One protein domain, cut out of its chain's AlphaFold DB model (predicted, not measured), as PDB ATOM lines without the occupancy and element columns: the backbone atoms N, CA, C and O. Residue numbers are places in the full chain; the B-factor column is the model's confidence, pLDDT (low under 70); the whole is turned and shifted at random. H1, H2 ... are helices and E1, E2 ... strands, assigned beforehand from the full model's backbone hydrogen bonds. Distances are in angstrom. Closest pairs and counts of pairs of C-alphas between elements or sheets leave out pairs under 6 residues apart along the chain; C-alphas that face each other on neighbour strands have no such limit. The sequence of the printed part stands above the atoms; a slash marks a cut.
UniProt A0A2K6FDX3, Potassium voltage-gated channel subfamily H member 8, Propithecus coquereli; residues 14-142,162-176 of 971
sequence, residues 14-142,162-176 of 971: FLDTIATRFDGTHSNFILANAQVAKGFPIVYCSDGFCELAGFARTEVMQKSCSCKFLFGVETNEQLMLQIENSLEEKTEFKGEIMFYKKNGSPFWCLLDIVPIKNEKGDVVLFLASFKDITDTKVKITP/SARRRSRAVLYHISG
ATOM      1  N   PHE A  14      15.131  -8.201   7.255       65.94
ATOM      2  CA  PHE A  14      14.084  -7.882   8.224       65.94
ATOM      3  C   PHE A  14      12.856  -8.800   8.092       65.94
ATOM      4  O   PHE A  14      12.428  -9.377   9.089       65.94
ATOM      5  N   LEU A  15      12.310  -8.972   6.879       64.00
ATOM      6  CA  LEU A  15      11.124  -9.814   6.660       64.00
ATOM      7  C   LEU A  15      11.455 -11.306   6.796       64.00
ATOM      8  O   LEU A  15      10.711 -12.040   7.437       64.00
ATOM      9  N   ASP A  16      12.608 -11.727   6.279       60.03
ATOM     10  CA  ASP A  16      13.106 -13.104   6.391       60.03
ATOM     11  C   ASP A  16      13.416 -13.494   7.852       60.03
ATOM     12  O   ASP A  16      12.995 -14.543   8.330       60.03
ATOM     13  N   THR A  17      14.036 -12.596   8.626       64.31
ATOM     14  CA  THR A  17      14.269 -12.752  10.078       64.31
ATOM     15  C   THR A  17      12.963 -12.798  10.875       64.31
ATOM     16  O   THR A  17      12.947 -13.323  11.988       64.31
ATOM     17  N   ILE A  18      11.875 -12.235  10.342       64.69
ATOM     18  CA  ILE A  18      10.543 -12.364  10.929       64.69
ATOM     19  C   ILE A  18       9.960 -13.739  10.568       64.69
ATOM     20  O   ILE A  18       9.721 -14.515  11.487       64.69
ATOM     21  N   ALA A  19       9.824 -14.088   9.285       60.00
ATOM     22  CA  ALA A  19       9.289 -15.385   8.850       60.00
ATOM     23  C   ALA A  19      10.020 -16.567   9.525       60.00
ATOM     24  O   ALA A  19       9.448 -17.273  10.358       60.00
ATOM     25  N   THR A  20      11.340 -16.673   9.329       60.47
ATOM     26  CA  THR A  20      12.178 -17.763   9.875       60.47
ATOM     27  C   THR A  20      12.164 -17.892  11.402       60.47
ATOM     28  O   THR A  20      12.486 -18.962  11.923       60.47
ATOM     29  N   ARG A  21      11.803 -16.837  12.150       58.84
ATOM     30  CA  ARG A  21      11.658 -16.895  13.617       58.84
ATOM     31  C   ARG A  21      10.229 -17.119  14.090       58.84
ATOM     32  O   ARG A  21      10.060 -17.556  15.228       58.84
ATOM     33  N   PHE A  22       9.221 -16.790  13.284       58.31
ATOM     34  CA  PHE A  22       7.834 -16.759  13.736       58.31
ATOM     35  C   PHE A  22       6.929 -17.826  13.128       58.31
ATOM     36  O   PHE A  22       6.032 -18.276  13.847       58.31
ATOM     37  N   ASP A  23       7.234 -18.337  11.934       52.62
ATOM     38  CA  ASP A  23       6.506 -19.452  11.306       52.62
ATOM     39  C   ASP A  23       6.499 -20.714  12.204       52.62
ATOM     40  O   ASP A  23       5.554 -21.495  12.194       52.62
ATOM     41  N   GLY A  24       7.516 -20.878  13.062       51.81
ATOM     42  CA  GLY A  24       7.630 -21.984  14.024       51.81
ATOM     43  C   GLY A  24       7.172 -21.703  15.465       51.81
ATOM     44  O   GLY A  24       7.509 -22.492  16.347       51.81
ATOM     45  N   THR A  25       6.491 -20.584  15.768       55.31
ATOM     46  CA  THR A  25       6.202 -20.191  17.178       55.31
ATOM     47  C   THR A  25       4.742 -19.853  17.509       55.31
ATOM     48  O   THR A  25       4.487 -19.331  18.596       55.31
ATOM     49  N   HIS A  26       3.783 -20.162  16.623       60.38
ATOM     50  CA  HIS A  26       2.350 -19.832  16.788       60.38
ATOM     51  C   HIS A  26       2.120 -18.367  17.215       60.38
ATOM     52  O   HIS A  26       1.353 -18.073  18.136       60.38
ATOM     53  N   SER A  27       2.863 -17.438  16.603       72.81
ATOM     54  CA  SER A  27       2.752 -16.018  16.919       72.81
ATOM     55  C   SER A  27       1.752 -15.343  15.982       72.81
ATOM     56  O   SER A  27       1.762 -15.549  14.771       72.81
ATOM     57  N   ASN A  28       0.876 -14.522  16.560       86.25
ATOM     58  CA  ASN A  28      -0.254 -13.947  15.842       86.25
ATOM     59  C   ASN A  28       0.053 -12.469  15.601       86.25
ATOM     60  O   ASN A  28       0.002 -11.645  16.519       86.25
ATOM     61  N   PHE A  29       0.452 -12.134  14.379       87.44
ATOM     62  CA  PHE A  29       0.812 -10.771  13.987       87.44
ATOM     63  C   PHE A  29       0.575 -10.492  12.500       87.44
ATOM     64  O   PHE A  29       0.511 -11.409  11.670       87.44
ATOM     65  N   ILE A  30       0.498  -9.199  12.184       90.62
ATOM     66  CA  ILE A  30       0.440  -8.646  10.828       90.62
ATOM     67  C   ILE A  30       1.479  -7.527  10.671       90.62
ATOM     68  O   ILE A  30       1.863  -6.876  11.648       90.62
ATOM     69  N   LEU A  31       1.904  -7.287   9.431       89.94
ATOM     70  CA  LEU A  31       2.696  -6.125   9.034       89.94
ATOM     71  C   LEU A  31       1.886  -5.273   8.057       89.94
ATOM     72  O   LEU A  31       1.278  -5.811   7.129       89.94
ATOM     73  N   ALA A  32       1.912  -3.954   8.225       91.69
ATOM     74  CA  ALA A  32       1.221  -3.005   7.351       91.69
ATOM     75  C   ALA A  32       2.131  -1.852   6.916       91.69
ATOM     76  O   ALA A  32       3.051  -1.477   7.642       91.69
ATOM     77  N   ASN A  33       1.876  -1.277   5.740       91.25
ATOM     78  CA  ASN A  33       2.672  -0.176   5.193       91.25
ATOM     79  C   ASN A  33       2.277   1.173   5.830       91.25
ATOM     80  O   ASN A  33       1.120   1.586   5.748       91.25
ATOM     81  N   ALA A  34       3.247   1.869   6.436       89.62
ATOM     82  CA  ALA A  34       3.059   3.153   7.125       89.62
ATOM     83  C   ALA A  34       3.345   4.394   6.248       89.62
ATOM     84  O   ALA A  34       3.250   5.531   6.727       89.62
ATOM     85  N   GLN A  35       3.727   4.192   4.982       86.25
ATOM     86  CA  GLN A  35       3.996   5.253   4.001       86.25
ATOM     87  C   GLN A  35       2.775   5.578   3.125       86.25
ATOM     88  O   GLN A  35       2.688   6.680   2.588       86.25
ATOM     89  N   VAL A  36       1.820   4.650   2.986       85.75
ATOM     90  CA  VAL A  36       0.580   4.880   2.227       85.75
ATOM     91  C   VAL A  36      -0.329   5.821   3.019       85.75
ATOM     92  O   VAL A  36      -0.762   5.490   4.119       85.75
ATOM     93  N   ALA A  37      -0.631   6.989   2.448       67.88
ATOM     94  CA  ALA A  37      -1.249   8.117   3.154       67.88
ATOM     95  C   ALA A  37      -2.694   7.899   3.653       67.88
ATOM     96  O   ALA A  37      -3.219   8.754   4.360       67.88
ATOM     97  N   LYS A  38      -3.352   6.790   3.285       72.75
ATOM     98  CA  LYS A  38      -4.665   6.388   3.812       72.75
ATOM     99  C   LYS A  38      -4.736   4.875   3.998       72.75
ATOM    100  O   LYS A  38      -4.179   4.113   3.212       72.75
ATOM    101  N   GLY A  39      -5.459   4.443   5.026       77.19
ATOM    102  CA  GLY A  39      -5.828   3.043   5.252       77.19
ATOM    103  C   GLY A  39      -4.749   2.147   5.869       77.19
ATOM    104  O   GLY A  39      -5.124   1.210   6.564       77.19
ATOM    105  N   PHE A  40      -3.452   2.422   5.685       91.38
ATOM    106  CA  PHE A  40      -2.341   1.600   6.204       91.38
ATOM    107  C   PHE A  40      -2.499   0.105   5.840       91.38
ATOM    108  O   PHE A  40      -2.835  -0.712   6.703       91.38
ATOM    109  N   PRO A  41      -2.342  -0.262   4.553       93.50
ATOM    110  CA  PRO A  41      -2.691  -1.588   4.054       93.50
ATOM    111  C   PRO A  41      -1.762  -2.678   4.600       93.50
ATOM    112  O   PRO A  41      -0.541  -2.506   4.653       93.50
ATOM    113  N   ILE A  42      -2.350  -3.815   4.968       93.56
ATOM    114  CA  ILE A  42      -1.649  -5.017   5.423       93.56
ATOM    115  C   ILE A  42      -0.881  -5.637   4.248       93.56
ATOM    116  O   ILE A  42      -1.458  -5.942   3.202       93.56
ATOM    117  N   VAL A  43       0.425  -5.828   4.443       90.81
ATOM    118  CA  VAL A  43       1.376  -6.385   3.464       90.81
ATOM    119  C   VAL A  43       1.892  -7.775   3.844       90.81
ATOM    120  O   VAL A  43       2.534  -8.428   3.028       90.81
ATOM    121  N   TYR A  44       1.623  -8.240   5.067       88.06
ATOM    122  CA  TYR A  44       1.868  -9.619   5.495       88.06
ATOM    123  C   TYR A  44       0.986  -9.962   6.702       88.06
ATOM    124  O   TYR A  44       0.748  -9.119   7.568       88.06
ATOM    125  N   CYS A  45       0.552 -11.217   6.799       88.94
ATOM    126  CA  CYS A  45      -0.042 -11.793   8.004       88.94
ATOM    127  C   CYS A  45       0.518 -13.202   8.240       88.94
ATOM    128  O   CYS A  45       0.723 -13.962   7.290       88.94
ATOM    129  N   SER A  46       0.779 -13.525   9.506       87.19
ATOM    130  CA  SER A  46       1.225 -14.854   9.952       87.19
ATOM    131  C   SER A  46       0.107 -15.895   9.860       87.19
ATOM    132  O   SER A  46      -1.076 -15.549   9.941       87.19
ATOM    133  N   ASP A  47       0.464 -17.175   9.741       85.94
ATOM    134  CA  ASP A  47      -0.533 -18.255   9.722       85.94
ATOM    135  C   ASP A  47      -1.293 -18.341  11.057       85.94
ATOM    136  O   ASP A  47      -2.516 -18.429  11.049       85.94
ATOM    137  N   GLY A  48      -0.618 -18.133  12.196       85.88
ATOM    138  CA  GLY A  48      -1.266 -18.047  13.515       85.88
ATOM    139  C   GLY A  48      -2.285 -16.901  13.647       85.88
ATOM    140  O   GLY A  48      -3.295 -17.037  14.339       85.88
ATOM    141  N   PHE A  49      -2.101 -15.777  12.938       89.25
ATOM    142  CA  PHE A  49      -3.151 -14.753  12.840       89.25
ATOM    143  C   PHE A  49      -4.359 -15.244  12.024       89.25
ATOM    144  O   PHE A  49      -5.501 -14.989  12.411       89.25
ATOM    145  N   CYS A  50      -4.116 -15.966  10.927       90.50
ATOM    146  CA  CYS A  50      -5.172 -16.545  10.093       90.50
ATOM    147  C   CYS A  50      -5.980 -17.596  10.880       90.50
ATOM    148  O   CYS A  50      -7.210 -17.554  10.862       90.50
ATOM    149  N   GLU A  51      -5.306 -18.460  11.649       89.25
ATOM    150  CA  GLU A  51      -5.915 -19.410  12.593       89.25
ATOM    151  C   GLU A  51      -6.726 -18.700  13.692       89.25
ATOM    152  O   GLU A  51      -7.875 -19.059  13.949       89.25
ATOM    153  N   LEU A  52      -6.159 -17.663  14.326       88.62
ATOM    154  CA  LEU A  52      -6.822 -16.921  15.405       88.62
ATOM    155  C   LEU A  52      -8.107 -16.228  14.934       88.62
ATOM    156  O   LEU A  52      -9.102 -16.247  15.660       88.62
ATOM    157  N   ALA A  53      -8.069 -15.582  13.768       90.94
ATOM    158  CA  ALA A  53      -9.165 -14.762  13.254       90.94
ATOM    159  C   ALA A  53     -10.151 -15.543  12.361       90.94
ATOM    160  O   ALA A  53     -11.287 -15.100  12.166       90.94
ATOM    161  N   GLY A  54      -9.742 -16.693  11.819       90.69
ATOM    162  CA  GLY A  54     -10.533 -17.517  10.900       90.69
ATOM    163  C   GLY A  54     -10.625 -16.982   9.464       90.69
ATOM    164  O   GLY A  54     -11.469 -17.450   8.705       90.69
ATOM    165  N   PHE A  55      -9.801 -16.000   9.085       92.81
ATOM    166  CA  PHE A  55      -9.753 -15.429   7.730       92.81
ATOM    167  C   PHE A  55      -8.572 -15.989   6.934       92.81
ATOM    168  O   PHE A  55      -7.488 -16.190   7.481       92.81
ATOM    169  N   ALA A  56      -8.756 -16.190   5.628       91.94
ATOM    170  CA  ALA A  56      -7.665 -16.587   4.743       91.94
ATOM    171  C   ALA A  56      -6.710 -15.408   4.485       91.94
ATOM    172  O   ALA A  56      -7.136 -14.254   4.431       91.94
ATOM    173  N   ARG A  57      -5.421 -15.686   4.239       90.38
ATOM    174  CA  ARG A  57      -4.393 -14.664   3.946       90.38
ATOM    175  C   ARG A  57      -4.824 -13.688   2.838       90.38
ATOM    176  O   ARG A  57      -4.648 -12.482   2.985       90.38
ATOM    177  N   THR A  58      -5.457 -14.182   1.773       91.25
ATOM    178  CA  THR A  58      -6.019 -13.371   0.672       91.25
ATOM    179  C   THR A  58      -7.138 -12.418   1.104       91.25
ATOM    180  O   THR A  58      -7.292 -11.359   0.508       91.25
ATOM    181  N   GLU A  59      -7.889 -12.746   2.157       92.81
ATOM    182  CA  GLU A  59      -8.949 -11.902   2.721       92.81
ATOM    183  C   GLU A  59      -8.420 -10.873   3.733       92.81
ATOM    184  O   GLU A  59      -9.177  -9.997   4.151       92.81
ATOM    185  N   VAL A  60      -7.167 -10.997   4.177       92.88
ATOM    186  CA  VAL A  60      -6.529 -10.128   5.185       92.88
ATOM    187  C   VAL A  60      -5.589  -9.113   4.530       92.88
ATOM    188  O   VAL A  60      -5.522  -7.963   4.962       92.88
ATOM    189  N   MET A  61      -4.878  -9.524   3.479       91.19
ATOM    190  CA  MET A  61      -4.002  -8.656   2.689       91.19
ATOM    191  C   MET A  61      -4.756  -7.438   2.129       91.19
ATOM    192  O   MET A  61      -5.952  -7.500   1.854       91.19
ATOM    193  N   GLN A  62      -4.049  -6.315   1.976       89.88
ATOM    194  CA  GLN A  62      -4.564  -5.006   1.536       89.88
ATOM    195  C   GLN A  62      -5.632  -4.339   2.434       89.88
ATOM    196  O   GLN A  62      -5.832  -3.129   2.312       89.88
ATOM    197  N   LYS A  63      -6.271  -5.045   3.381       91.75
ATOM    198  CA  LYS A  63      -7.146  -4.416   4.392       91.75
ATOM    199  C   LYS A  63      -6.352  -3.515   5.345       91.75
ATOM    200  O   LYS A  63      -5.131  -3.589   5.429       91.75
ATOM    201  N   SER A  64      -7.055  -2.646   6.071       91.25
ATOM    202  CA  SER A  64      -6.439  -1.683   6.992       91.25
ATOM    203  C   SER A  64      -5.845  -2.333   8.246       91.25
ATOM    204  O   SER A  64      -6.505  -3.155   8.886       91.25
ATOM    205  N   CYS A  65      -4.664  -1.863   8.667       90.25
ATOM    206  CA  CYS A  65      -4.025  -2.193   9.949       90.25
ATOM    207  C   CYS A  65      -4.914  -1.908  11.179       90.25
ATOM    208  O   CYS A  65      -4.782  -2.572  12.203       90.25
ATOM    209  N   SER A  66      -5.877  -0.982  11.066       89.44
ATOM    210  CA  SER A  66      -6.897  -0.731  12.102       89.44
ATOM    211  C   SER A  66      -7.817  -1.934  12.372       89.44
ATOM    212  O   SER A  66      -8.544  -1.936  13.360       89.44
ATOM    213  N   CYS A  67      -7.781  -2.965  11.519       90.75
ATOM    214  CA  CYS A  67      -8.510  -4.225  11.671       90.75
ATOM    215  C   CYS A  67     -10.038  -4.080  11.759       90.75
ATOM    216  O   CYS A  67     -10.695  -4.891  12.406       90.75
ATOM    217  N   LYS A  68     -10.630  -3.109  11.040       88.88
ATOM    218  CA  LYS A  68     -12.091  -2.862  11.042       88.88
ATOM    219  C   LYS A  68     -12.957  -4.091  10.728       88.88
ATOM    220  O   LYS A  68     -14.102  -4.156  11.147       88.88
ATOM    221  N   PHE A  69     -12.404  -5.073  10.015       91.88
ATOM    222  CA  PHE A  69     -13.054  -6.347   9.686       91.88
ATOM    223  C   PHE A  69     -13.130  -7.347  10.859       91.88
ATOM    224  O   PHE A  69     -13.712  -8.414  10.691       91.88
ATOM    225  N   LEU A  70     -12.535  -7.020  12.014       92.94
ATOM    226  CA  LEU A  70     -12.647  -7.754  13.280       92.94
ATOM    227  C   LEU A  70     -13.530  -7.025  14.311       92.94
ATOM    228  O   LEU A  70     -13.733  -7.547  15.406       92.94
ATOM    229  N   PHE A  71     -14.018  -5.816  14.013       92.19
ATOM    230  CA  PHE A  71     -14.931  -5.090  14.902       92.19
ATOM    231  C   PHE A  71     -16.343  -5.694  14.837       92.19
ATOM    232  O   PHE A  71     -16.756  -6.229  13.808       92.19
ATOM    233  N   GLY A  72     -17.104  -5.557  15.920       89.50
ATOM    234  CA  GLY A  72     -18.520  -5.918  15.983       89.50
ATOM    235  C   GLY A  72     -19.234  -5.186  17.119       89.50
ATOM    236  O   GLY A  72     -18.719  -4.206  17.652       89.50
ATOM    237  N   VAL A  73     -20.431  -5.645  17.484       86.38
ATOM    238  CA  VAL A  73     -21.382  -4.869  18.308       86.38
ATOM    239  C   VAL A  73     -20.926  -4.566  19.743       86.38
ATOM    240  O   VAL A  73     -21.378  -3.579  20.313       86.38
ATOM    241  N   GLU A  74     -20.016  -5.355  20.320       84.69
ATOM    242  CA  GLU A  74     -19.427  -5.107  21.652       84.69
ATOM    243  C   GLU A  74     -18.020  -4.466  21.590       84.69
ATOM    244  O   GLU A  74     -17.354  -4.292  22.616       84.69
ATOM    245  N   THR A  75     -17.533  -4.094  20.400       90.00
ATOM    246  CA  THR A  75     -16.245  -3.402  20.247       90.00
ATOM    247  C   THR A  75     -16.375  -1.932  20.673       90.00
ATOM    248  O   THR A  75     -17.164  -1.176  20.121       90.00
ATOM    249  N   ASN A  76     -15.573  -1.496  21.652       90.62
ATOM    250  CA  ASN A  76     -15.629  -0.130  22.186       90.62
ATOM    251  C   ASN A  76     -15.111   0.920  21.176       90.62
ATOM    252  O   ASN A  76     -13.910   0.982  20.899       90.62
ATOM    253  N   GLU A  77     -16.002   1.806  20.724       88.69
ATOM    254  CA  GLU A  77     -15.721   2.923  19.806       88.69
ATOM    255  C   GLU A  77     -14.562   3.828  20.265       88.69
ATOM    256  O   GLU A  77     -13.763   4.284  19.445       88.69
ATOM    257  N   GLN A  78     -14.400   4.045  21.575       88.81
ATOM    258  CA  GLN A  78     -13.303   4.862  22.110       88.81
ATOM    259  C   GLN A  78     -11.930   4.227  21.849       88.81
ATOM    260  O   GLN A  78     -10.953   4.942  21.626       88.81
ATOM    261  N   LEU A  79     -11.846   2.891  21.849       86.94
ATOM    262  CA  LEU A  79     -10.619   2.171  21.497       86.94
ATOM    263  C   LEU A  79     -10.399   2.150  19.983       86.94
ATOM    264  O   LEU A  79      -9.256   2.239  19.548       86.94
ATOM    265  N   MET A  80     -11.471   2.089  19.184       89.69
ATOM    266  CA  MET A  80     -11.381   2.187  17.722       89.69
ATOM    267  C   MET A  80     -10.755   3.525  17.306       89.69
ATOM    268  O   MET A  80      -9.760   3.528  16.585       89.69
ATOM    269  N   LEU A  81     -11.250   4.646  17.845       90.31
ATOM    270  CA  LEU A  81     -10.685   5.977  17.587       90.31
ATOM    271  C   LEU A  81      -9.237   6.114  18.088       90.31
ATOM    272  O   LEU A  81      -8.408   6.712  17.409       90.31
ATOM    273  N   GLN A  82      -8.889   5.525  19.238       90.25
ATOM    274  CA  GLN A  82      -7.499   5.521  19.722       90.25
ATOM    275  C   GLN A  82      -6.556   4.713  18.817       90.25
ATOM    276  O   GLN A  82      -5.406   5.118  18.637       90.25
ATOM    277  N   ILE A  83      -7.023   3.609  18.222       91.06
ATOM    278  CA  ILE A  83      -6.253   2.845  17.228       91.06
ATOM    279  C   ILE A  83      -6.020   3.698  15.977       91.06
ATOM    280  O   ILE A  83      -4.877   3.804  15.536       91.06
ATOM    281  N   GLU A  84      -7.056   4.342  15.430       90.81
ATOM    282  CA  GLU A  84      -6.912   5.182  14.230       90.81
ATOM    283  C   GLU A  84      -5.961   6.363  14.473       90.81
ATOM    284  O   GLU A  84      -4.967   6.489  13.756       90.81
ATOM    285  N   ASN A  85      -6.168   7.128  15.551       90.81
ATOM    286  CA  ASN A  85      -5.280   8.234  15.924       90.81
ATOM    287  C   ASN A  85      -3.824   7.767  16.098       90.81
ATOM    288  O   ASN A  85      -2.910   8.433  15.625       90.81
ATOM    289  N   SER A  86      -3.583   6.603  16.718       90.25
ATOM    290  CA  SER A  86      -2.216   6.091  16.909       90.25
ATOM    291  C   SER A  86      -1.500   5.723  15.604       90.25
ATOM    292  O   SER A  86      -0.282   5.877  15.494       90.25
ATOM    293  N   LEU A  87      -2.248   5.272  14.591       90.75
ATOM    294  CA  LEU A  87      -1.709   4.966  13.267       90.75
ATOM    295  C   LEU A  87      -1.429   6.255  12.473       90.75
ATOM    296  O   LEU A  87      -0.425   6.322  11.765       90.75
ATOM    297  N   GLU A  88      -2.257   7.291  12.627       90.38
ATOM    298  CA  GLU A  88      -2.043   8.603  12.000       90.38
ATOM    299  C   GLU A  88      -0.886   9.387  12.648       90.38
ATOM    300  O   GLU A  88      -0.001   9.873  11.941       90.38
ATOM    301  N   GLU A  89      -0.815   9.427  13.983       90.25
ATOM    302  CA  GLU A  89       0.308   9.996  14.752       90.25
ATOM    303  C   GLU A  89       1.599   9.156  14.660       90.25
ATOM    304  O   GLU A  89       2.683   9.621  15.023       90.25
ATOM    305  N   LYS A  90       1.495   7.911  14.174       89.62
ATOM    306  CA  LYS A  90       2.574   6.910  14.086       89.62
ATOM    307  C   LYS A  90       3.217   6.590  15.446       89.62
ATOM    308  O   LYS A  90       4.441   6.458  15.552       89.62
ATOM    309  N   THR A  91       2.387   6.464  16.480       87.62
ATOM    310  CA  THR A  91       2.760   6.182  17.877       87.62
ATOM    311  C   THR A  91       2.613   4.690  18.236       87.62
ATOM    312  O   THR A  91       2.149   3.880  17.437       87.62
ATOM    313  N   GLU A  92       3.083   4.282  19.424       86.38
ATOM    314  CA  GLU A  92       2.851   2.927  19.960       86.38
ATOM    315  C   GLU A  92       1.444   2.840  20.581       86.38
ATOM    316  O   GLU A  92       1.147   3.580  21.520       86.38
ATOM    317  N   PHE A  93       0.609   1.897  20.131       89.69
ATOM    318  CA  PHE A  93      -0.698   1.610  20.742       89.69
ATOM    319  C   PHE A  93      -0.694   0.271  21.480       89.69
ATOM    320  O   PHE A  93      -0.169  -0.730  20.993       89.69
ATOM    321  N   LYS A  94      -1.353   0.229  22.642       87.31
ATOM    322  CA  LYS A  94      -1.605  -1.011  23.381       87.31
ATOM    323  C   LYS A  94      -2.958  -0.960  24.083       87.31
ATOM    324  O   LYS A  94      -3.144  -0.138  24.979       87.31
ATOM    325  N   GLY A  95      -3.849  -1.895  23.762       85.38
ATOM    326  CA  GLY A  95      -5.192  -1.955  24.341       85.38
ATOM    327  C   GLY A  95      -5.755  -3.372  24.419       85.38
ATOM    328  O   GLY A  95      -5.353  -4.258  23.669       85.38
ATOM    329  N   GLU A  96      -6.692  -3.583  25.342       89.19
ATOM    330  CA  GLU A  96      -7.523  -4.789  25.395       89.19
ATOM    331  C   GLU A  96      -8.849  -4.481  24.694       89.19
ATOM    332  O   GLU A  96      -9.609  -3.634  25.162       89.19
ATOM    333  N   ILE A  97      -9.109  -5.140  23.568       90.56
ATOM    334  CA  ILE A  97     -10.250  -4.892  22.682       90.56
ATOM    335  C   ILE A  97     -11.003  -6.202  22.428       90.56
ATOM    336  O   ILE A  97     -10.392  -7.272  22.367       90.56
ATOM    337  N   MET A  98     -12.329  -6.138  22.301       91.19
ATOM    338  CA  MET A  98     -13.116  -7.288  21.862       91.19
ATOM    339  C   MET A  98     -13.166  -7.320  20.334       91.19
ATOM    340  O   MET A  98     -13.552  -6.333  19.700       91.19
ATOM    341  N   PHE A  99     -12.771  -8.458  19.769       94.19
ATOM    342  CA  PHE A  99     -12.796  -8.741  18.339       94.19
ATOM    343  C   PHE A  99     -13.720  -9.918  18.034       94.19
ATOM    344  O   PHE A  99     -13.977 -10.759  18.893       94.19
ATOM    345  N   TYR A 100     -14.169 -10.000  16.787       93.12
ATOM    346  CA  TYR A 100     -14.991 -11.083  16.265       93.12
ATOM    347  C   TYR A 100     -14.200 -11.868  15.214       93.12
ATOM    348  O   TYR A 100     -13.520 -11.292  14.361       93.12
ATOM    349  N   LYS A 101     -14.263 -13.199  15.293       93.12
ATOM    350  CA  LYS A 101     -13.685 -14.110  14.289       93.12
ATOM    351  C   LYS A 101     -14.630 -14.231  13.087       93.12
ATOM    352  O   LYS A 101     -15.805 -13.880  13.188       93.12
ATOM    353  N   LYS A 102     -14.163 -14.781  11.960       92.31
ATOM    354  CA  LYS A 102     -14.968 -14.946  10.725       92.31
ATOM    355  C   LYS A 102     -16.288 -15.715  10.924       92.31
ATOM    356  O   LYS A 102     -17.246 -15.487  10.197       92.31
ATOM    357  N   ASN A 103     -16.352 -16.603  11.918       90.25
ATOM    358  CA  ASN A 103     -17.556 -17.351  12.312       90.25
ATOM    359  C   ASN A 103     -18.520 -16.566  13.235       90.25
ATOM    360  O   ASN A 103     -19.496 -17.140  13.711       90.25
ATOM    361  N   GLY A 104     -18.231 -15.299  13.548       86.88
ATOM    362  CA  GLY A 104     -19.022 -14.460  14.450       86.88
ATOM    363  C   GLY A 104     -18.748 -14.646  15.947       86.88
ATOM    364  O   GLY A 104     -19.388 -13.967  16.746       86.88
ATOM    365  N   SER A 105     -17.815 -15.510  16.374       90.50
ATOM    366  CA  SER A 105     -17.527 -15.673  17.809       90.50
ATOM    367  C   SER A 105     -16.709 -14.488  18.358       90.50
ATOM    368  O   SER A 105     -15.624 -14.233  17.813       90.50
ATOM    369  N   PRO A 106     -17.154 -13.805  19.432       92.00
ATOM    370  CA  PRO A 106     -16.363 -12.777  20.099       92.00
ATOM    371  C   PRO A 106     -15.196 -13.390  20.886       92.00
ATOM    372  O   PRO A 106     -15.312 -14.470  21.466       92.00
ATOM    373  N   PHE A 107     -14.071 -12.681  20.939       91.12
ATOM    374  CA  PHE A 107     -12.918 -13.008  21.776       91.12
ATOM    375  C   PHE A 107     -12.232 -11.733  22.279       91.12
ATOM    376  O   PHE A 107     -12.211 -10.698  21.605       91.12
ATOM    377  N   TRP A 108     -11.655 -11.794  23.478       89.88
ATOM    378  CA  TRP A 108     -10.871 -10.689  24.024       89.88
ATOM    379  C   TRP A 108      -9.436 -10.760  23.510       89.88
ATOM    380  O   TRP A 108      -8.718 -11.719  23.794       89.88
ATOM    381  N   CYS A 109      -8.996  -9.713  22.818       89.19
ATOM    382  CA  CYS A 109      -7.646  -9.594  22.292       89.19
ATOM    383  C   CYS A 109      -6.871  -8.470  22.991       89.19
ATOM    384  O   CYS A 109      -7.313  -7.324  23.051       89.19
ATOM    385  N   LEU A 110      -5.664  -8.774  23.467       87.38
ATOM    386  CA  LEU A 110      -4.645  -7.766  23.741       87.38
ATOM    387  C   LEU A 110      -3.944  -7.428  22.419       87.38
ATOM    388  O   LEU A 110      -3.255  -8.278  21.852       87.38
ATOM    389  N   LEU A 111      -4.146  -6.203  21.939       89.31
ATOM    390  CA  LEU A 111      -3.540  -5.648  20.732       89.31
ATOM    391  C   LEU A 111      -2.317  -4.797  21.107       89.31
ATOM    392  O   LEU A 111      -2.383  -3.983  22.032       89.31
ATOM    393  N   ASP A 112      -1.210  -4.997  20.395       86.19
ATOM    394  CA  ASP A 112       0.084  -4.334  20.610       86.19
ATOM    395  C   ASP A 112       0.612  -3.851  19.241       86.19
ATOM    396  O   ASP A 112       1.104  -4.665  18.455       86.19
ATOM    397  N   ILE A 113       0.457  -2.560  18.917       88.56
ATOM    398  CA  ILE A 113       0.887  -1.957  17.640       88.56
ATOM    399  C   ILE A 113       2.159  -1.142  17.864       88.56
ATOM    400  O   ILE A 113       2.185  -0.231  18.692       88.56
ATOM    401  N   VAL A 114       3.205  -1.441  17.092       86.00
ATOM    402  CA  VAL A 114       4.503  -0.758  17.160       86.00
ATOM    403  C   VAL A 114       4.917  -0.225  15.780       86.00
ATOM    404  O   VAL A 114       4.955  -0.998  14.817       86.00
ATOM    405  N   PRO A 115       5.276   1.069  15.666       88.62
ATOM    406  CA  PRO A 115       5.842   1.645  14.452       88.62
ATOM    407  C   PRO A 115       7.298   1.191  14.252       88.62
ATOM    408  O   PRO A 115       8.163   1.403  15.104       88.62
ATOM    409  N   ILE A 116       7.585   0.598  13.097       83.56
ATOM    410  CA  ILE A 116       8.927   0.201  12.662       83.56
ATOM    411  C   ILE A 116       9.543   1.348  11.861       83.56
ATOM    412  O   ILE A 116       8.981   1.802  10.859       83.56
ATOM    413  N   LYS A 117      10.729   1.786  12.285       82.62
ATOM    414  CA  LYS A 117      11.495   2.856  11.638       82.62
ATOM    415  C   LYS A 117      12.552   2.309  10.683       82.62
ATOM    416  O   LYS A 117      12.996   1.180  10.852       82.62
ATOM    417  N   ASN A 118      12.928   3.110   9.695       80.19
ATOM    418  CA  ASN A 118      14.089   2.931   8.819       80.19
ATOM    419  C   ASN A 118      15.266   3.784   9.347       80.19
ATOM    420  O   ASN A 118      15.044   4.673  10.168       80.19
ATOM    421  N   GLU A 119      16.484   3.581   8.835       70.88
ATOM    422  CA  GLU A 119      17.746   4.236   9.252       70.88
ATOM    423  C   GLU A 119      17.688   5.772   9.359       70.88
ATOM    424  O   GLU A 119      18.479   6.391  10.067       70.88
ATOM    425  N   LYS A 120      16.770   6.399   8.616       73.88
ATOM    426  CA  LYS A 120      16.541   7.851   8.583       73.88
ATOM    427  C   LYS A 120      15.666   8.362   9.740       73.88
ATOM    428  O   LYS A 120      15.464   9.564   9.869       73.88
ATOM    429  N   GLY A 121      15.124   7.464  10.565       75.94
ATOM    430  CA  GLY A 121      14.137   7.746  11.614       75.94
ATOM    431  C   GLY A 121      12.673   7.674  11.152       75.94
ATOM    432  O   GLY A 121      11.773   7.673  11.999       75.94
ATOM    433  N   ASP A 122      12.433   7.571   9.841       84.31
ATOM    434  CA  ASP A 122      11.107   7.496   9.218       84.31
ATOM    435  C   ASP A 122      10.381   6.188   9.553       84.31
ATOM    436  O   ASP A 122      10.949   5.106   9.404       84.31
ATOM    437  N   VAL A 123       9.104   6.259   9.943       85.69
ATOM    438  CA  VAL A 123       8.253   5.069  10.132       85.69
ATOM    439  C   VAL A 123       7.806   4.535   8.768       85.69
ATOM    440  O   VAL A 123       7.130   5.243   8.018       85.69
ATOM    441  N   VAL A 124       8.161   3.284   8.464       87.00
ATOM    442  CA  VAL A 124       7.903   2.631   7.163       87.00
ATOM    443  C   VAL A 124       6.899   1.482   7.240       87.00
ATOM    444  O   VAL A 124       6.137   1.269   6.298       87.00
ATOM    445  N   LEU A 125       6.843   0.777   8.371       88.94
ATOM    446  CA  LEU A 125       5.922  -0.333   8.611       88.94
ATOM    447  C   LEU A 125       5.283  -0.198   9.999       88.94
ATOM    448  O   LEU A 125       5.877   0.376  10.908       88.94
ATOM    449  N   PHE A 126       4.108  -0.787  10.181       89.81
ATOM    450  CA  PHE A 126       3.545  -1.103  11.494       89.81
ATOM    451  C   PHE A 126       3.603  -2.613  11.717       89.81
ATOM    452  O   PHE A 126       3.262  -3.379  10.817       89.81
ATOM    453  N   LEU A 127       3.995  -3.029  12.921       88.12
ATOM    454  CA  LEU A 127       3.828  -4.392  13.422       88.12
ATOM    455  C   LEU A 127       2.696  -4.386  14.445       88.12
ATOM    456  O   LEU A 127       2.846  -3.781  15.505       88.12
ATOM    457  N   ALA A 128       1.596  -5.072  14.145       89.69
ATOM    458  CA  ALA A 128       0.509  -5.286  15.094       89.69
ATOM    459  C   ALA A 128       0.492  -6.754  15.532       89.69
ATOM    460  O   ALA A 128       0.401  -7.661  14.701       89.69
ATOM    461  N   SER A 129       0.612  -6.984  16.840       86.81
ATOM    462  CA  SER A 129       0.593  -8.307  17.464       86.81
ATOM    463  C   SER A 129      -0.693  -8.504  18.265       86.81
ATOM    464  O   SER A 129      -1.161  -7.598  18.955       86.81
ATOM    465  N   PHE A 130      -1.249  -9.708  18.161       88.38
ATOM    466  CA  PHE A 130      -2.542 -10.103  18.700       88.38
ATOM    467  C   PHE A 130      -2.333 -11.201  19.733       88.38
ATOM    468  O   PHE A 130      -1.575 -12.149  19.516       88.38
ATOM    469  N   LYS A 131      -3.038 -11.115  20.857       85.69
ATOM    470  CA  LYS A 131      -3.072 -12.200  21.831       85.69
ATOM    471  C   LYS A 131      -4.470 -12.379  22.402       85.69
ATOM    472  O   LYS A 131      -4.976 -11.480  23.063       85.69
ATOM    473  N   ASP A 132      -5.017 -13.581  22.244       85.38
ATOM    474  CA  ASP A 132      -6.223 -13.999  22.954       85.38
ATOM    475  C   ASP A 132      -5.976 -14.010  24.477       85.38
ATOM    476  O   ASP A 132      -4.948 -14.503  24.971       85.38
ATOM    477  N   ILE A 133      -6.902 -13.406  25.219       85.75
ATOM    478  CA  ILE A 133      -6.930 -13.343  26.686       85.75
ATOM    479  C   ILE A 133      -8.303 -13.756  27.248       85.75
ATOM    480  O   ILE A 133      -8.557 -13.546  28.437       85.75
ATOM    481  N   THR A 134      -9.178 -14.355  26.432       83.56
ATOM    482  CA  THR A 134     -10.572 -14.683  26.785       83.56
ATOM    483  C   THR A 134     -10.659 -15.542  28.052       83.56
ATOM    484  O   THR A 134     -11.284 -15.121  29.026       83.56
ATOM    485  N   ASP A 135      -9.897 -16.638  28.131       77.12
ATOM    486  CA  ASP A 135      -9.778 -17.499  29.328       77.12
ATOM    487  C   ASP A 135      -9.357 -16.750  30.603       77.12
ATOM    488  O   ASP A 135      -9.631 -17.185  31.723       77.12
ATOM    489  N   THR A 136      -8.631 -15.639  30.443       74.44
ATOM    490  CA  THR A 136      -8.144 -14.813  31.557       74.44
ATOM    491  C   THR A 136      -9.204 -13.809  32.004       74.44
ATOM    492  O   THR A 136      -9.239 -13.461  33.181       74.44
ATOM    493  N   LYS A 137     -10.084 -13.363  31.097       72.75
ATOM    494  CA  LYS A 137     -11.209 -12.461  31.387       72.75
ATOM    495  C   LYS A 137     -12.390 -13.201  32.016       72.75
ATOM    496  O   LYS A 137     -12.904 -12.738  33.029       72.75
ATOM    497  N   VAL A 138     -12.759 -14.371  31.484       63.56
ATOM    498  CA  VAL A 138     -13.878 -15.190  31.997       63.56
ATOM    499  C   VAL A 138     -13.680 -15.554  33.476       63.56
ATOM    500  O   VAL A 138     -14.619 -15.484  34.261       63.56
ATOM    501  N   LYS A 139     -12.436 -15.829  33.895       56.50
ATOM    502  CA  LYS A 139     -12.053 -16.117  35.295       56.50
ATOM    503  C   LYS A 139     -12.076 -14.905  36.247       56.50
ATOM    504  O   LYS A 139     -11.669 -15.043  37.397       56.50
ATOM    505  N   ILE A 140     -12.480 -13.722  35.779       56.75
ATOM    506  CA  ILE A 140     -12.552 -12.478  36.573       56.75
ATOM    507  C   ILE A 140     -14.011 -12.001  36.739       56.75
ATOM    508  O   ILE A 140     -14.311 -11.247  37.664       56.75
ATOM    509  N   THR A 141     -14.940 -12.474  35.903       40.19
ATOM    510  CA  THR A 141     -16.392 -12.338  36.121       40.19
ATOM    511  C   THR A 141     -16.864 -13.271  37.255       40.19
ATOM    512  O   THR A 141     -16.518 -14.450  37.220       40.19
ATOM    513  N   PRO A 142     -17.605 -12.786  38.277       48.38
ATOM    514  CA  PRO A 142     -17.631 -13.466  39.577       48.38
ATOM    515  C   PRO A 142     -18.844 -14.378  39.833       48.38
ATOM    516  O   PRO A 142     -19.951 -13.890  40.067       48.38
ATOM    517  N   SER A 162       1.741  -9.157  34.985       39.94
ATOM    518  CA  SER A 162       2.213 -10.453  34.468       39.94
ATOM    519  C   SER A 162       1.750 -10.733  33.030       39.94
ATOM    520  O   SER A 162       2.487 -11.343  32.248       39.94
ATOM    521  N   ALA A 163       0.562 -10.254  32.647       35.25
ATOM    522  CA  ALA A 163       0.093 -10.270  31.261       35.25
ATOM    523  C   ALA A 163       0.864  -9.232  30.429       35.25
ATOM    524  O   ALA A 163       1.447  -9.566  29.395       35.25
ATOM    525  N   ARG A 164       0.991  -8.009  30.966       42.03
ATOM    526  CA  ARG A 164       1.682  -6.858  30.356       42.03
ATOM    527  C   ARG A 164       3.150  -7.121  29.983       42.03
ATOM    528  O   ARG A 164       3.655  -6.531  29.031       42.03
ATOM    529  N   ARG A 165       3.833  -8.027  30.698       44.12
ATOM    530  CA  ARG A 165       5.209  -8.466  30.384       44.12
ATOM    531  C   ARG A 165       5.304  -9.463  29.224       44.12
ATOM    532  O   ARG A 165       6.376  -9.570  28.640       44.12
ATOM    533  N   ARG A 166       4.228 -10.190  28.892       43.12
ATOM    534  CA  ARG A 166       4.261 -11.273  27.890       43.12
ATOM    535  C   ARG A 166       3.933 -10.842  26.463       43.12
ATOM    536  O   ARG A 166       4.464 -11.468  25.560       43.12
ATOM    537  N   SER A 167       3.132  -9.799  26.215       41.25
ATOM    538  CA  SER A 167       2.889  -9.363  24.819       41.25
ATOM    539  C   SER A 167       4.184  -8.886  24.144       41.25
ATOM    540  O   SER A 167       4.491  -9.237  23.011       41.25
ATOM    541  N   ARG A 168       5.039  -8.218  24.932       49.81
ATOM    542  CA  ARG A 168       6.399  -7.821  24.553       49.81
ATOM    543  C   ARG A 168       7.317  -8.991  24.177       49.81
ATOM    544  O   ARG A 168       8.396  -8.719  23.668       49.81
ATOM    545  N   ALA A 169       6.944 -10.257  24.409       52.53
ATOM    546  CA  ALA A 169       7.764 -11.405  24.022       52.53
ATOM    547  C   ALA A 169       8.086 -11.393  22.523       52.53
ATOM    548  O   ALA A 169       9.254 -11.538  22.179       52.53
ATOM    549  N   VAL A 170       7.105 -11.124  21.650       50.97
ATOM    550  CA  VAL A 170       7.324 -11.032  20.192       50.97
ATOM    551  C   VAL A 170       8.411  -9.994  19.885       50.97
ATOM    552  O   VAL A 170       9.424 -10.311  19.268       50.97
ATOM    553  N   LEU A 171       8.284  -8.783  20.436       51.03
ATOM    554  CA  LEU A 171       9.258  -7.695  20.267       51.03
ATOM    555  C   LEU A 171      10.646  -8.027  20.848       51.03
ATOM    556  O   LEU A 171      11.659  -7.721  20.219       51.03
ATOM    557  N   TYR A 172      10.720  -8.691  22.008       50.53
ATOM    558  CA  TYR A 172      11.986  -9.164  22.587       50.53
ATOM    559  C   TYR A 172      12.630 -10.287  21.750       50.53
ATOM    560  O   TYR A 172      13.858 -10.316  21.628       50.53
ATOM    561  N   HIS A 173      11.836 -11.161  21.119       50.62
ATOM    562  CA  HIS A 173      12.311 -12.193  20.189       50.62
ATOM    563  C   HIS A 173      12.801 -11.610  18.850       50.62
ATOM    564  O   HIS A 173      13.781 -12.123  18.304       50.62
ATOM    565  N   ILE A 174      12.217 -10.512  18.342       48.19
ATOM    566  CA  ILE A 174      12.767  -9.808  17.165       48.19
ATOM    567  C   ILE A 174      14.073  -9.082  17.544       48.19
ATOM    568  O   ILE A 174      15.111  -9.321  16.922       48.19
ATOM    569  N   SER A 175      14.040  -8.254  18.601       43.25
ATOM    570  CA  SER A 175      15.174  -7.437  19.084       43.25
ATOM    571  C   SER A 175      16.421  -8.275  19.424       43.25
ATOM    572  O   SER A 175      17.552  -7.802  19.317       43.25
ATOM    573  N   GLY A 176      16.242  -9.557  19.767       39.69
ATOM    574  CA  GLY A 176      17.325 -10.544  19.798       39.69
ATOM    575  C   GLY A 176      18.246 -10.463  21.018       39.69
ATOM    576  O   GLY A 176      19.202 -11.228  21.103       39.69
TER     577      GLY A 176
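What this domain is: This is residues 14 to 142 and 162 to 176 of the 971 residues of the protein "Potassium voltage-gated channel subfamily H member 8" of Propithecus coquereli (UniProt A0A2K6FDX3). A strongly twisted sheet of five strands makes the core, with the long hairpin E4 and E5 running through it; H4 packs along one face over E4 and E3, with H2 on that same face. H6 covers part of E4 on the other side, and H7 reaches from there towards H1. The 144 printed residues hold seven named helices and five named strands, in the order H1 E1 E2 H2 H3 H4 E3 E4 E5 H5 H6 H7, and the class is mixed, helices and strands. The sheet's order is E2 E1 E5 E4 E3, all antiparallel. The whole is compact by its radius of gyration of the C-alphas, 14.8 A, yet elongated, spanning 50 by 32 by 30 A.

How they stand to each other: E3, residues 93 to 100, E4, residues 106 to 117, and E5, residues 123 to 132, form a meander, each strand the antiparallel neighbour of the one before. In the hairpin E3 and E4, N 97 and O 109 are 2.9 A apart; in the hairpin E4 and E5, N 114 and O 127 are 2.9 A apart. E1, residues 29 to 33, pairs with E5 through N 126 and O 32, 2.8 A, and forms a hairpin with the edge strand E2, residues 42 to 45, through N 31 and O 44, 2.9 A. E3 bends by 68 degrees at residue 96. H4, residues 77 to 88, runs along the strands at a height of 9.4 A over the sheet, at 15 degrees to E4 on the local plane; its closest C-alpha pair with E3 is Ser 86 and Phe 93, 6.1 A. H2, residues 47 to 53, is on the same face, over none of the strands; with the sheet, H2 and H4 make two layers. H3, residues 57 to 60, only grazes the sheet. H6, residues 162 to 167, is over E4, slantwise at 44 degrees on the local plane. H5, residues 134 to 138, is on the sheet, its closest C-alpha pair with E4 being Thr 134 and Trp 108, 4.9 A. H7, residues 169 to 175, only grazes the sheet and is close to but not clearly touching H1, residues 14 to 22: the closest C-alphas, of Ile 18 and Ile 174, are 7.1 A apart. In H2, H4, H5 and H7 every O i to N i+4 pair is within hydrogen-bond range; H1 has 4 of 5, H6 has 0 of 2 but 1 of 3 O i to N i+3 pairs, and H3 is too short for an O i to N i+4 pair.

Where its parts are: E4 is 33.0 A long, E5 27.2 A, E3 19.6 A and H4 16.7 A. H1 begins at C-alpha 14, (14.084, -7.882, 8.224), E4 at C-alpha 106, (-16.363, -12.777, 20.099), and H7 ends at C-alpha 175, (15.174, -7.437, 19.084).

The domain as a whole: The C-alphas farthest apart, of Lys 120 and Pro 142, are 50.8 A apart. Residues 143 to 161 are not printed, and C-alphas 142 and 162 stand 20.7 A apart across the cut. The link from H3 to H4, residues 61 to 76, is long. Mean pLDDT of the printed part is 79.6; residues 14 to 26, 37, 138 to 142 and 162 to 176 are under 70.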